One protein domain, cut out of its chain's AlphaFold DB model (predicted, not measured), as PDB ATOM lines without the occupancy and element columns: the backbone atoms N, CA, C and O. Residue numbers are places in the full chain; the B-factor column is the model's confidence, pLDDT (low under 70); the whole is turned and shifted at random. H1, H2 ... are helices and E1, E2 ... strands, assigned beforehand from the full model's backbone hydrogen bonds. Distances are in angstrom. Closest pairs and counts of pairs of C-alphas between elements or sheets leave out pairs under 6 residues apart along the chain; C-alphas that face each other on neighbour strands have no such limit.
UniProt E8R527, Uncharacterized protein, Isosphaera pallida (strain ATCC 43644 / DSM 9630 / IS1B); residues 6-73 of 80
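What this domain is: This is residues 6 to 73 of the 80 residues of an uncharacterized protein of Isosphaera pallida (strain ATCC 43644 / DSM 9630 / IS1B) (UniProt E8R527). A small three-strand antiparallel sheet, order E1 - E2 - E3, has helix H2 packed along it, and H1 meets H2 near the last residues of both, closest at Ala 16 and Ala 71, to make a V, with its end near E1. Printed are 68 residues with two named helices and three strands, in the order H1 E1 E2 E3 H2, mixed in class. The whole is compact, radius of gyration of the C-alphas 11.0 A, and flat, spanning 31 by 30 by 15 A.

How they stand to each other: E1, residues 26 to 32, E2, 35 to 41, and E3, 52 to 54, form a meander, each strand the antiparallel neighbour of the one before. Within hydrogen-bond range are N 28 and O 39, 2.8 A, in the hairpin E1 and E2, and N 38 and O 52, 2.9 A, in the hairpin E2 and E3. H2, residues 57 to 72, is on the sheet, its height over the sheet 7.8 A. H1, residues 6 to 20, touches H2 at a steep tilt of 54 degrees, the same way; their closest C-alphas, Ala 16 and Ala 71, are 4.4 A apart. In H1 and H2 every O i to N i+4 pair is within hydrogen-bond range.

Where its parts are: H1 begins at C-alpha 6 (34.756, 22.559, -33.673) and measures 21.0 A, E1 18.6 A, E2 18.1 A, E3 6.9 A; H2, 22.8 A, ends at C-alpha 72 (31.574, 42.006, -41.241).

The domain as a whole: The farthest C-alphas, Asn 33 and Val 73, are 32.8 A apart. The printed part has no cut or long link, and no printed residue is under 70 in pLDDT.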
ATOM      1  N   ALA A   6      33.644  21.706 -34.087       83.19
ATOM      2  CA  ALA A   6      34.756  22.559 -33.673       83.19
ATOM      3  C   ALA A   6      35.689  22.924 -34.840       83.19
ATOM      4  O   ALA A   6      36.040  24.090 -34.999       83.19
ATOM      5  N   ASP A   7      36.035  21.958 -35.696       85.50
ATOM      6  CA  ASP A   7      36.859  22.196 -36.883       85.50
ATOM      7  C   ASP A   7      36.133  23.108 -37.884       85.50
ATOM      8  O   ASP A   7      36.760  23.986 -38.477       85.50
ATOM      9  N   ILE A   8      34.806  22.950 -38.028       87.38
ATOM     10  CA  ILE A   8      33.973  23.814 -38.884       87.38
ATOM     11  C   ILE A   8      34.040  25.267 -38.406       87.38
ATOM     12  O   ILE A   8      34.332  26.177 -39.180       87.38
ATOM     13  N   GLN A   9      33.809  25.489 -37.116       89.56
ATOM     14  CA  GLN A   9      33.842  26.833 -36.544       89.56
ATOM     15  C   GLN A   9      35.240  27.457 -36.612       89.56
ATOM     16  O   GLN A   9      35.365  28.654 -36.871       89.56
ATOM     17  N   LEU A  10      36.291  26.659 -36.401       90.94
ATOM     18  CA  LEU A  10      37.671  27.132 -36.448       90.94
ATOM     19  C   LEU A  10      38.055  27.625 -37.846       90.94
ATOM     20  O   LEU A  10      38.550  28.745 -37.973       90.94
ATOM     21  N   TRP A  11      37.800  26.841 -38.902       92.62
ATOM     22  CA  TRP A  11      38.149  27.284 -40.258       92.62
ATOM     23  C   TRP A  11      37.328  28.513 -40.672       92.62
ATOM     24  O   TRP A  11      37.889  29.427 -41.273       92.62
ATOM     25  N   GLN A  12      36.042  28.587 -40.299       93.44
ATOM     26  CA  GLN A  12      35.189  29.742 -40.606       93.44
ATOM     27  C   GLN A  12      35.708  31.025 -39.949       93.44
ATOM     28  O   GLN A  12      35.772  32.072 -40.594       93.44
ATOM     29  N   ARG A  13      36.124  30.946 -38.677       93.44
ATOM     30  CA  ARG A  13      36.727  32.074 -37.949       93.44
ATOM     31  C   ARG A  13      38.062  32.493 -38.553       93.44
ATOM     32  O   ARG A  13      38.292  33.687 -38.727       93.44
ATOM     33  N   ASN A  14      38.909  31.532 -38.917       93.81
ATOM     34  CA  ASN A  14      40.185  31.823 -39.568       93.81
ATOM     35  C   ASN A  14      39.967  32.506 -40.923       93.81
ATOM     36  O   ASN A  14      40.557  33.552 -41.172       93.81
ATOM     37  N   ALA A  15      39.064  31.990 -41.763       93.44
ATOM     38  CA  ALA A  15      38.733  32.601 -43.050       93.44
ATOM     39  C   ALA A  15      38.182  34.028 -42.887       93.44
ATOM     40  O   ALA A  15      38.609  34.941 -43.593       93.44
ATOM     41  N   ALA A  16      37.301  34.248 -41.908       95.00
ATOM     42  CA  ALA A  16      36.796  35.578 -41.583       95.00
ATOM     43  C   ALA A  16      37.908  36.527 -41.104       95.00
ATOM     44  O   ALA A  16      37.923  37.699 -41.483       95.00
ATOM     45  N   SER A  17      38.870  36.030 -40.318       93.31
ATOM     46  CA  SER A  17      40.029  36.822 -39.899       93.31
ATOM     47  C   SER A  17      40.906  37.217 -41.085       93.31
ATOM     48  O   SER A  17      41.357  38.354 -41.132       93.31
ATOM     49  N   LEU A  18      41.116  36.326 -42.060       93.75
ATOM     50  CA  LEU A  18      41.881  36.639 -43.272       93.75
ATOM     51  C   LEU A  18      41.200  37.729 -44.113       93.75
ATOM     52  O   LEU A  18      41.883  38.602 -44.649       93.75
ATOM     53  N   ILE A  19      39.865  37.721 -44.182       94.50
ATOM     54  CA  ILE A  19      39.101  38.796 -44.831       94.50
ATOM     55  C   ILE A  19      39.288  40.115 -44.073       94.50
ATOM     56  O   ILE A  19      39.595  41.145 -44.666       94.50
ATOM     57  N   ARG A  20      39.180  40.092 -42.740       91.75
ATOM     58  CA  ARG A  20      39.338  41.296 -41.911       91.75
ATOM     59  C   ARG A  20      40.745  41.887 -41.962       91.75
ATOM     60  O   ARG A  20      40.897  43.102 -41.908       91.75
ATOM     61  N   SER A  21      41.765  41.042 -42.074       91.31
ATOM     62  CA  SER A  21      43.154  41.469 -42.256       91.31
ATOM     63  C   SER A  21      43.423  42.080 -43.637       91.31
ATOM     64  O   SER A  21      44.524  42.570 -43.863       91.31
ATOM     65  N   GLY A  22      42.457  42.041 -44.561       92.12
ATOM     66  CA  GLY A  22      42.603  42.551 -45.923       92.12
ATOM     67  C   GLY A  22      43.334  41.602 -46.874       92.12
ATOM     68  O   GLY A  22      43.618  41.989 -48.004       92.12
ATOM     69  N   LEU A  23      43.628  40.359 -46.458       93.38
ATOM     70  CA  LEU A  23      44.209  39.356 -47.358       93.38
ATOM     71  C   LEU A  23      43.200  38.962 -48.442       93.38
ATOM     72  O   LEU A  23      43.550  38.843 -49.614       93.38
ATOM     73  N   PHE A  24      41.945  38.770 -48.040       95.50
ATOM     74  CA  PHE A  24      40.827  38.520 -48.940       95.50
ATOM     75  C   PHE A  24      39.820  39.662 -48.845       95.50
ATOM     76  O   PHE A  24      39.587  40.212 -47.776       95.50
ATOM     77  N   VAL A  25      39.168  39.983 -49.956       95.00
ATOM     78  CA  VAL A  25      38.046  40.925 -49.995       95.00
ATOM     79  C   VAL A  25      36.776  40.263 -49.467       95.00
ATOM     80  O   VAL A  25      35.994  40.885 -48.755       95.00
ATOM     81  N   ARG A  26      36.554  38.999 -49.838       95.31
ATOM     82  CA  ARG A  26      35.396  38.194 -49.430       95.31
ATOM     83  C   ARG A  26      35.646  36.709 -49.671       95.31
ATOM     84  O   ARG A  26      36.538  36.351 -50.439       95.31
ATOM     85  N   ALA A  27      34.823  35.863 -49.065       96.50
ATOM     86  CA  ALA A  27      34.675  34.469 -49.460       96.50
ATOM     87  C   ALA A  27      33.710  34.346 -50.653       96.50
ATOM     88  O   ALA A  27      32.692  35.040 -50.711       96.50
ATOM     89  N   GLU A  28      34.022  33.452 -51.583       95.94
ATOM     90  CA  GLU A  28      33.239  33.132 -52.781       95.94
ATOM     91  C   GLU A  28      33.175  31.608 -52.949       95.94
ATOM     92  O   GLU A  28      33.983  30.881 -52.367       95.94
ATOM     93  N   THR A  29      32.200  31.112 -53.705       96.31
ATOM     94  CA  THR A  29      32.061  29.683 -54.004       96.31
ATOM     95  C   THR A  29      32.300  29.411 -55.472       96.31
ATOM     96  O   THR A  29      31.866  30.200 -56.306       96.31
ATOM     97  N   ASP A  30      32.910  28.272 -55.777       94.94
ATOM     98  CA  ASP A  30      33.126  27.811 -57.149       94.94
ATOM     99  C   ASP A  30      32.998  26.281 -57.241       94.94
ATOM    100  O   ASP A  30      32.831  25.606 -56.218       94.94
ATOM    101  N   GLU A  31      33.066  25.717 -58.446       93.88
ATOM    102  CA  GLU A  31      33.008  24.274 -58.675       93.88
ATOM    103  C   GLU A  31      34.323  23.777 -59.277       93.88
ATOM    104  O   GLU A  31      34.739  24.178 -60.359       93.88
ATOM    105  N   VAL A  32      34.967  22.835 -58.590       90.75
ATOM    106  CA  VAL A  32      36.234  22.246 -59.027       90.75
ATOM    107  C   VAL A  32      36.100  20.731 -59.047       90.75
ATOM    108  O   VAL A  32      36.001  20.094 -57.998       90.75
ATOM    109  N   ASN A  33      36.147  20.140 -60.245       88.56
ATOM    110  CA  ASN A  33      36.042  18.691 -60.471       88.56
ATOM    111  C   ASN A  33      34.784  18.059 -59.837       88.56
ATOM    112  O   ASN A  33      34.871  17.010 -59.199       88.56
ATOM    113  N   GLY A  34      33.624  18.714 -59.975       89.12
ATOM    114  CA  GLY A  34      32.348  18.234 -59.423       89.12
ATOM    115  C   GLY A  34      32.218  18.366 -57.901       89.12
ATOM    116  O   GLY A  34      31.321  17.772 -57.306       89.12
ATOM    117  N   LEU A  35      33.118  19.114 -57.254       92.56
ATOM    118  CA  LEU A  35      33.016  19.496 -55.848       92.56
ATOM    119  C   LEU A  35      32.822  21.003 -55.734       92.56
ATOM    120  O   LEU A  35      33.498  21.775 -56.410       92.56
ATOM    121  N   HIS A  36      31.972  21.420 -54.803       95.38
ATOM    122  CA  HIS A  36      31.747  22.828 -54.509       95.38
ATOM    123  C   HIS A  36      32.761  23.301 -53.476       95.38
ATOM    124  O   HIS A  36      32.906  22.706 -52.407       95.38
ATOM    125  N   VAL A  37      33.498  24.356 -53.786       95.75
ATOM    126  CA  VAL A  37      34.602  24.838 -52.960       95.75
ATOM    127  C   VAL A  37      34.349  26.253 -52.475       95.75
ATOM    128  O   VAL A  37      33.724  27.047 -53.167       95.75
ATOM    129  N   VAL A  38      34.852  26.568 -51.284       95.81
ATOM    130  CA  VAL A  38      34.898  27.938 -50.761       95.81
ATOM    131  C   VAL A  38      36.297  28.490 -51.003       95.81
ATOM    132  O   VAL A  38      37.287  27.847 -50.652       95.81
ATOM    133  N   LEU A  39      36.375  29.676 -51.592       96.06
ATOM    134  CA  LEU A  39      37.595  30.367 -52.000       96.06
ATOM    135  C   LEU A  39      37.625  31.763 -51.374       96.06
ATOM    136  O   LEU A  39      36.584  32.361 -51.116       96.06
ATOM    137  N   GLY A  40      38.817  32.299 -51.140       95.62
ATOM    138  CA  GLY A  40      39.017  33.713 -50.846       95.62
ATOM    139  C   GLY A  40      39.253  34.487 -52.139       95.62
ATOM    140  O   GLY A  40      40.076  34.085 -52.959       95.62
ATOM    141  N   ARG A  41      38.553  35.605 -52.330       96.81
ATOM    142  CA  ARG A  41      38.782  36.512 -53.460       96.81
ATOM    143  C   ARG A  41      39.787  37.585 -53.065       96.81
ATOM    144  O   ARG A  41      39.536  38.324 -52.115       96.81
ATOM    145  N   TYR A  42      40.900  37.688 -53.780       94.88
ATOM    146  CA  TYR A  42      41.886  38.753 -53.585       94.88
ATOM    147  C   TYR A  42      41.390  40.090 -54.152       94.88
ATOM    148  O   TYR A  42      40.456  40.136 -54.954       94.88
ATOM    149  N   GLN A  43      42.048  41.187 -53.767       91.81
ATOM    150  CA  GLN A  43      41.719  42.530 -54.263       91.81
ATOM    151  C   GLN A  43      41.881  42.664 -55.782       91.81
ATOM    152  O   GLN A  43      41.101  43.357 -56.425       91.81
ATOM    153  N   ASP A  44      42.841  41.940 -56.354       92.56
ATOM    154  CA  ASP A  44      43.082  41.859 -57.799       92.56
ATOM    155  C   ASP A  44      42.007  41.038 -58.548       92.56
ATOM    156  O   ASP A  44      42.023  40.905 -59.763       92.56
ATOM    157  N   GLY A  45      41.038  40.460 -57.827       91.38
ATOM    158  CA  GLY A  45      39.961  39.652 -58.400       91.38
ATOM    159  C   GLY A  45      40.317  38.179 -58.612       91.38
ATOM    160  O   GLY A  45      39.410  37.382 -58.837       91.38
ATOM    161  N   THR A  46      41.591  37.810 -58.470       94.50
ATOM    162  CA  THR A  46      42.053  36.415 -58.475       94.50
ATOM    163  C   THR A  46      41.488  35.630 -57.277       94.50
ATOM    164  O   THR A  46      41.261  36.190 -56.200       94.50
ATOM    165  N   LEU A  47      41.269  34.324 -57.454       94.38
ATOM    166  CA  LEU A  47      40.770  33.409 -56.421       94.38
ATOM    167  C   LEU A  47      41.917  32.641 -55.751       94.38
ATOM    168  O   LEU A  47      42.897  32.268 -56.394       94.38
ATOM    169  N   SER A  48      41.796  32.401 -54.447       93.31
ATOM    170  CA  SER A  48      42.743  31.589 -53.682       93.31
ATOM    171  C   SER A  48      42.619  30.099 -53.999       93.31
ATOM    172  O   SER A  48      41.702  29.655 -54.684       93.31
ATOM    173  N   ALA A  49      43.496  29.287 -53.408       92.44
ATOM    174  CA  ALA A  49      43.252  27.852 -53.315       92.44
ATOM    175  C   ALA A  49      41.967  27.553 -52.497       92.44
ATOM    176  O   ALA A  49      41.589  28.372 -51.648       92.44
ATOM    177  N   PRO A  50      41.322  26.385 -52.704       92.88
ATOM    178  CA  PRO A  50      40.164  25.939 -51.927       92.88
ATOM    179  C   PRO A  50      40.423  25.946 -50.418       92.88
ATOM    180  O   PRO A  50      41.263  25.194 -49.927       92.88
ATOM    181  N   LEU A  51      39.662  26.761 -49.686       91.81
ATOM    182  CA  LEU A  51      39.675  26.830 -48.221       91.81
ATOM    183  C   LEU A  51      38.878  25.676 -47.605       91.81
ATOM    184  O   LEU A  51      39.268  25.112 -46.586       91.81
ATOM    185  N   ALA A  52      37.765  25.312 -48.243       92.56
ATOM    186  CA  ALA A  52      36.921  24.187 -47.863       92.56
ATOM    187  C   ALA A  52      36.295  23.553 -49.111       92.56
ATOM    188  O   ALA A  52      36.128  24.217 -50.134       92.56
ATOM    189  N   LYS A  53      35.954  22.262 -49.026       93.25
ATOM    190  CA  LYS A  53      35.311  21.500 -50.103       93.25
ATOM    191  C   LYS A  53      34.040  20.838 -49.588       93.25
ATOM    192  O   LYS A  53      34.029  20.267 -48.498       93.25
ATOM    193  N   TYR A  54      33.005  20.864 -50.408       91.75
ATOM    194  CA  TYR A  54      31.681  20.343 -50.133       91.75
ATOM    195  C   TYR A  54      31.216  19.491 -51.309       91.75
ATOM    196  O   TYR A  54      31.477  19.795 -52.469       91.75
ATOM    197  N   ALA A  55      30.500  18.415 -50.993       91.25
ATOM    198  CA  ALA A  55      29.808  17.614 -51.999       91.25
ATOM    199  C   ALA A  55      28.478  18.251 -52.444       91.25
ATOM    200  O   ALA A  55      27.892  17.809 -53.419       91.25
ATOM    201  N   ASP A  56      27.991  19.255 -51.710       92.81
ATOM    202  CA  ASP A  56      26.703  19.909 -51.936       92.81
ATOM    203  C   ASP A  56      26.906  21.420 -52.093       92.81
ATOM    204  O   ASP A  56      27.588  22.038 -51.267       92.81
ATOM    205  N   ALA A  57      26.314  21.995 -53.143       92.50
ATOM    206  CA  ALA A  57      26.446  23.411 -53.484       92.50
ATOM    207  C   ALA A  57      25.919  24.312 -52.368       92.50
ATOM    208  O   ALA A  57      26.614  25.219 -51.915       92.50
ATOM    209  N   ARG A  58      24.738  23.980 -51.839       94.00
ATOM    210  CA  ARG A  58      24.044  24.794 -50.836       94.00
ATOM    211  C   ARG A  58      24.861  24.891 -49.555       94.00
ATOM    212  O   ARG A  58      24.887  25.936 -48.915       94.00
ATOM    213  N   ARG A  59      25.569  23.818 -49.186       92.31
ATOM    214  CA  ARG A  59      26.505  23.831 -48.053       92.31
ATOM    215  C   ARG A  59      27.728  24.711 -48.289       92.31
ATOM    216  O   ARG A  59      28.180  25.341 -47.337       92.31
ATOM    217  N   ALA A  60      28.267  24.752 -49.507       94.12
ATOM    218  CA  ALA A  60      29.359  25.670 -49.830       94.12
ATOM    219  C   ALA A  60      28.882  27.129 -49.781       94.12
ATOM    220  O   ALA A  60      29.562  27.974 -49.198       94.12
ATOM    221  N   GLU A  61      27.699  27.407 -50.333       95.62
ATOM    222  CA  GLU A  61      27.084  28.740 -50.339       95.62
ATOM    223  C   GLU A  61      26.804  29.240 -48.917       95.62
ATOM    224  O   GLU A  61      27.199  30.352 -48.562       95.62
ATOM    225  N   ASP A  62      26.194  28.401 -48.074       94.75
ATOM    226  CA  ASP A  62      25.942  28.715 -46.665       94.75
ATOM    227  C   ASP A  62      27.252  28.983 -45.911       94.75
ATOM    228  O   ASP A  62      27.386  29.976 -45.193       94.75
ATOM    229  N   ALA A  63      28.271  28.155 -46.143       94.19
ATOM    230  CA  ALA A  63      29.576  28.326 -45.527       94.19
ATOM    231  C   ALA A  63      30.250  29.650 -45.931       94.19
ATOM    232  O   ALA A  63      30.764  30.359 -45.062       94.19
ATOM    233  N   ALA A  64      30.225  30.012 -47.216       96.38
ATOM    234  CA  ALA A  64      30.755  31.289 -47.691       96.38
ATOM    235  C   ALA A  64      29.958  32.479 -47.132       96.38
ATOM    236  O   ALA A  64      30.548  33.477 -46.709       96.38
ATOM    237  N   PHE A  65      28.629  32.366 -47.062       95.94
ATOM    238  CA  PHE A  65      27.766  33.375 -46.452       95.94
ATOM    239  C   PHE A  65      28.113  33.600 -44.974       95.94
ATOM    240  O   PHE A  65      28.298  34.745 -44.551       95.94
ATOM    241  N   LEU A  66      28.269  32.526 -44.195       94.88
ATOM    242  CA  LEU A  66      28.641  32.605 -42.782       94.88
ATOM    243  C   LEU A  66      30.015  33.249 -42.587       94.88
ATOM    244  O   LEU A  66      30.154  34.119 -41.730       94.88
ATOM    245  N   VAL A  67      31.011  32.878 -43.395       95.25
ATOM    246  CA  VAL A  67      32.355  33.476 -43.341       95.25
ATOM    247  C   VAL A  67      32.307  34.976 -43.623       95.25
ATOM    248  O   VAL A  67      32.858  35.762 -42.853       95.25
ATOM    249  N   ASN A  68      31.603  35.390 -44.679       95.50
ATOM    250  CA  ASN A  68      31.440  36.806 -45.006       95.50
ATOM    251  C   ASN A  68      30.718  37.564 -43.885       95.50
ATOM    252  O   ASN A  68      31.124  38.662 -43.512       95.50
ATOM    253  N   ARG A  69      29.688  36.960 -43.282       94.56
ATOM    254  CA  ARG A  69      28.970  37.556 -42.151       94.56
ATOM    255  C   ARG A  69      29.870  37.720 -40.924       94.56
ATOM    256  O   ARG A  69      29.847  38.775 -40.296       94.56
ATOM    257  N   LEU A  70      30.673  36.707 -40.600       92.75
ATOM    258  CA  LEU A  70      31.647  36.745 -39.503       92.75
ATOM    259  C   LEU A  70      32.751  37.785 -39.738       92.75
ATOM    260  O   LEU A  70      33.259  38.365 -38.779       92.75
ATOM    261  N   ALA A  71      33.119  38.033 -40.996       91.94
ATOM    262  CA  ALA A  71      34.092  39.063 -41.342       91.94
ATOM    263  C   ALA A  71      33.540  40.478 -41.095       91.94
ATOM    264  O   ALA A  71      34.264  41.318 -40.559       91.94
ATOM    265  N   THR A  72      32.260  40.712 -41.415       86.19
ATOM    266  CA  THR A  72      31.574  42.006 -41.241       86.19
ATOM    267  C   THR A  72      31.252  42.332 -39.786       86.19
ATOM    268  O   THR A  72      31.264  43.499 -39.398       86.19
ATOM    269  N   VAL A  73      30.953  41.326 -38.959       77.12
ATOM    270  CA  VAL A  73      30.756  41.548 -37.522       77.12
ATOM    271  C   VAL A  73      32.133  41.836 -36.915       77.12
ATOM    272  O   VAL A  73      32.990  40.947 -36.971       77.12
TER     273      VAL A  73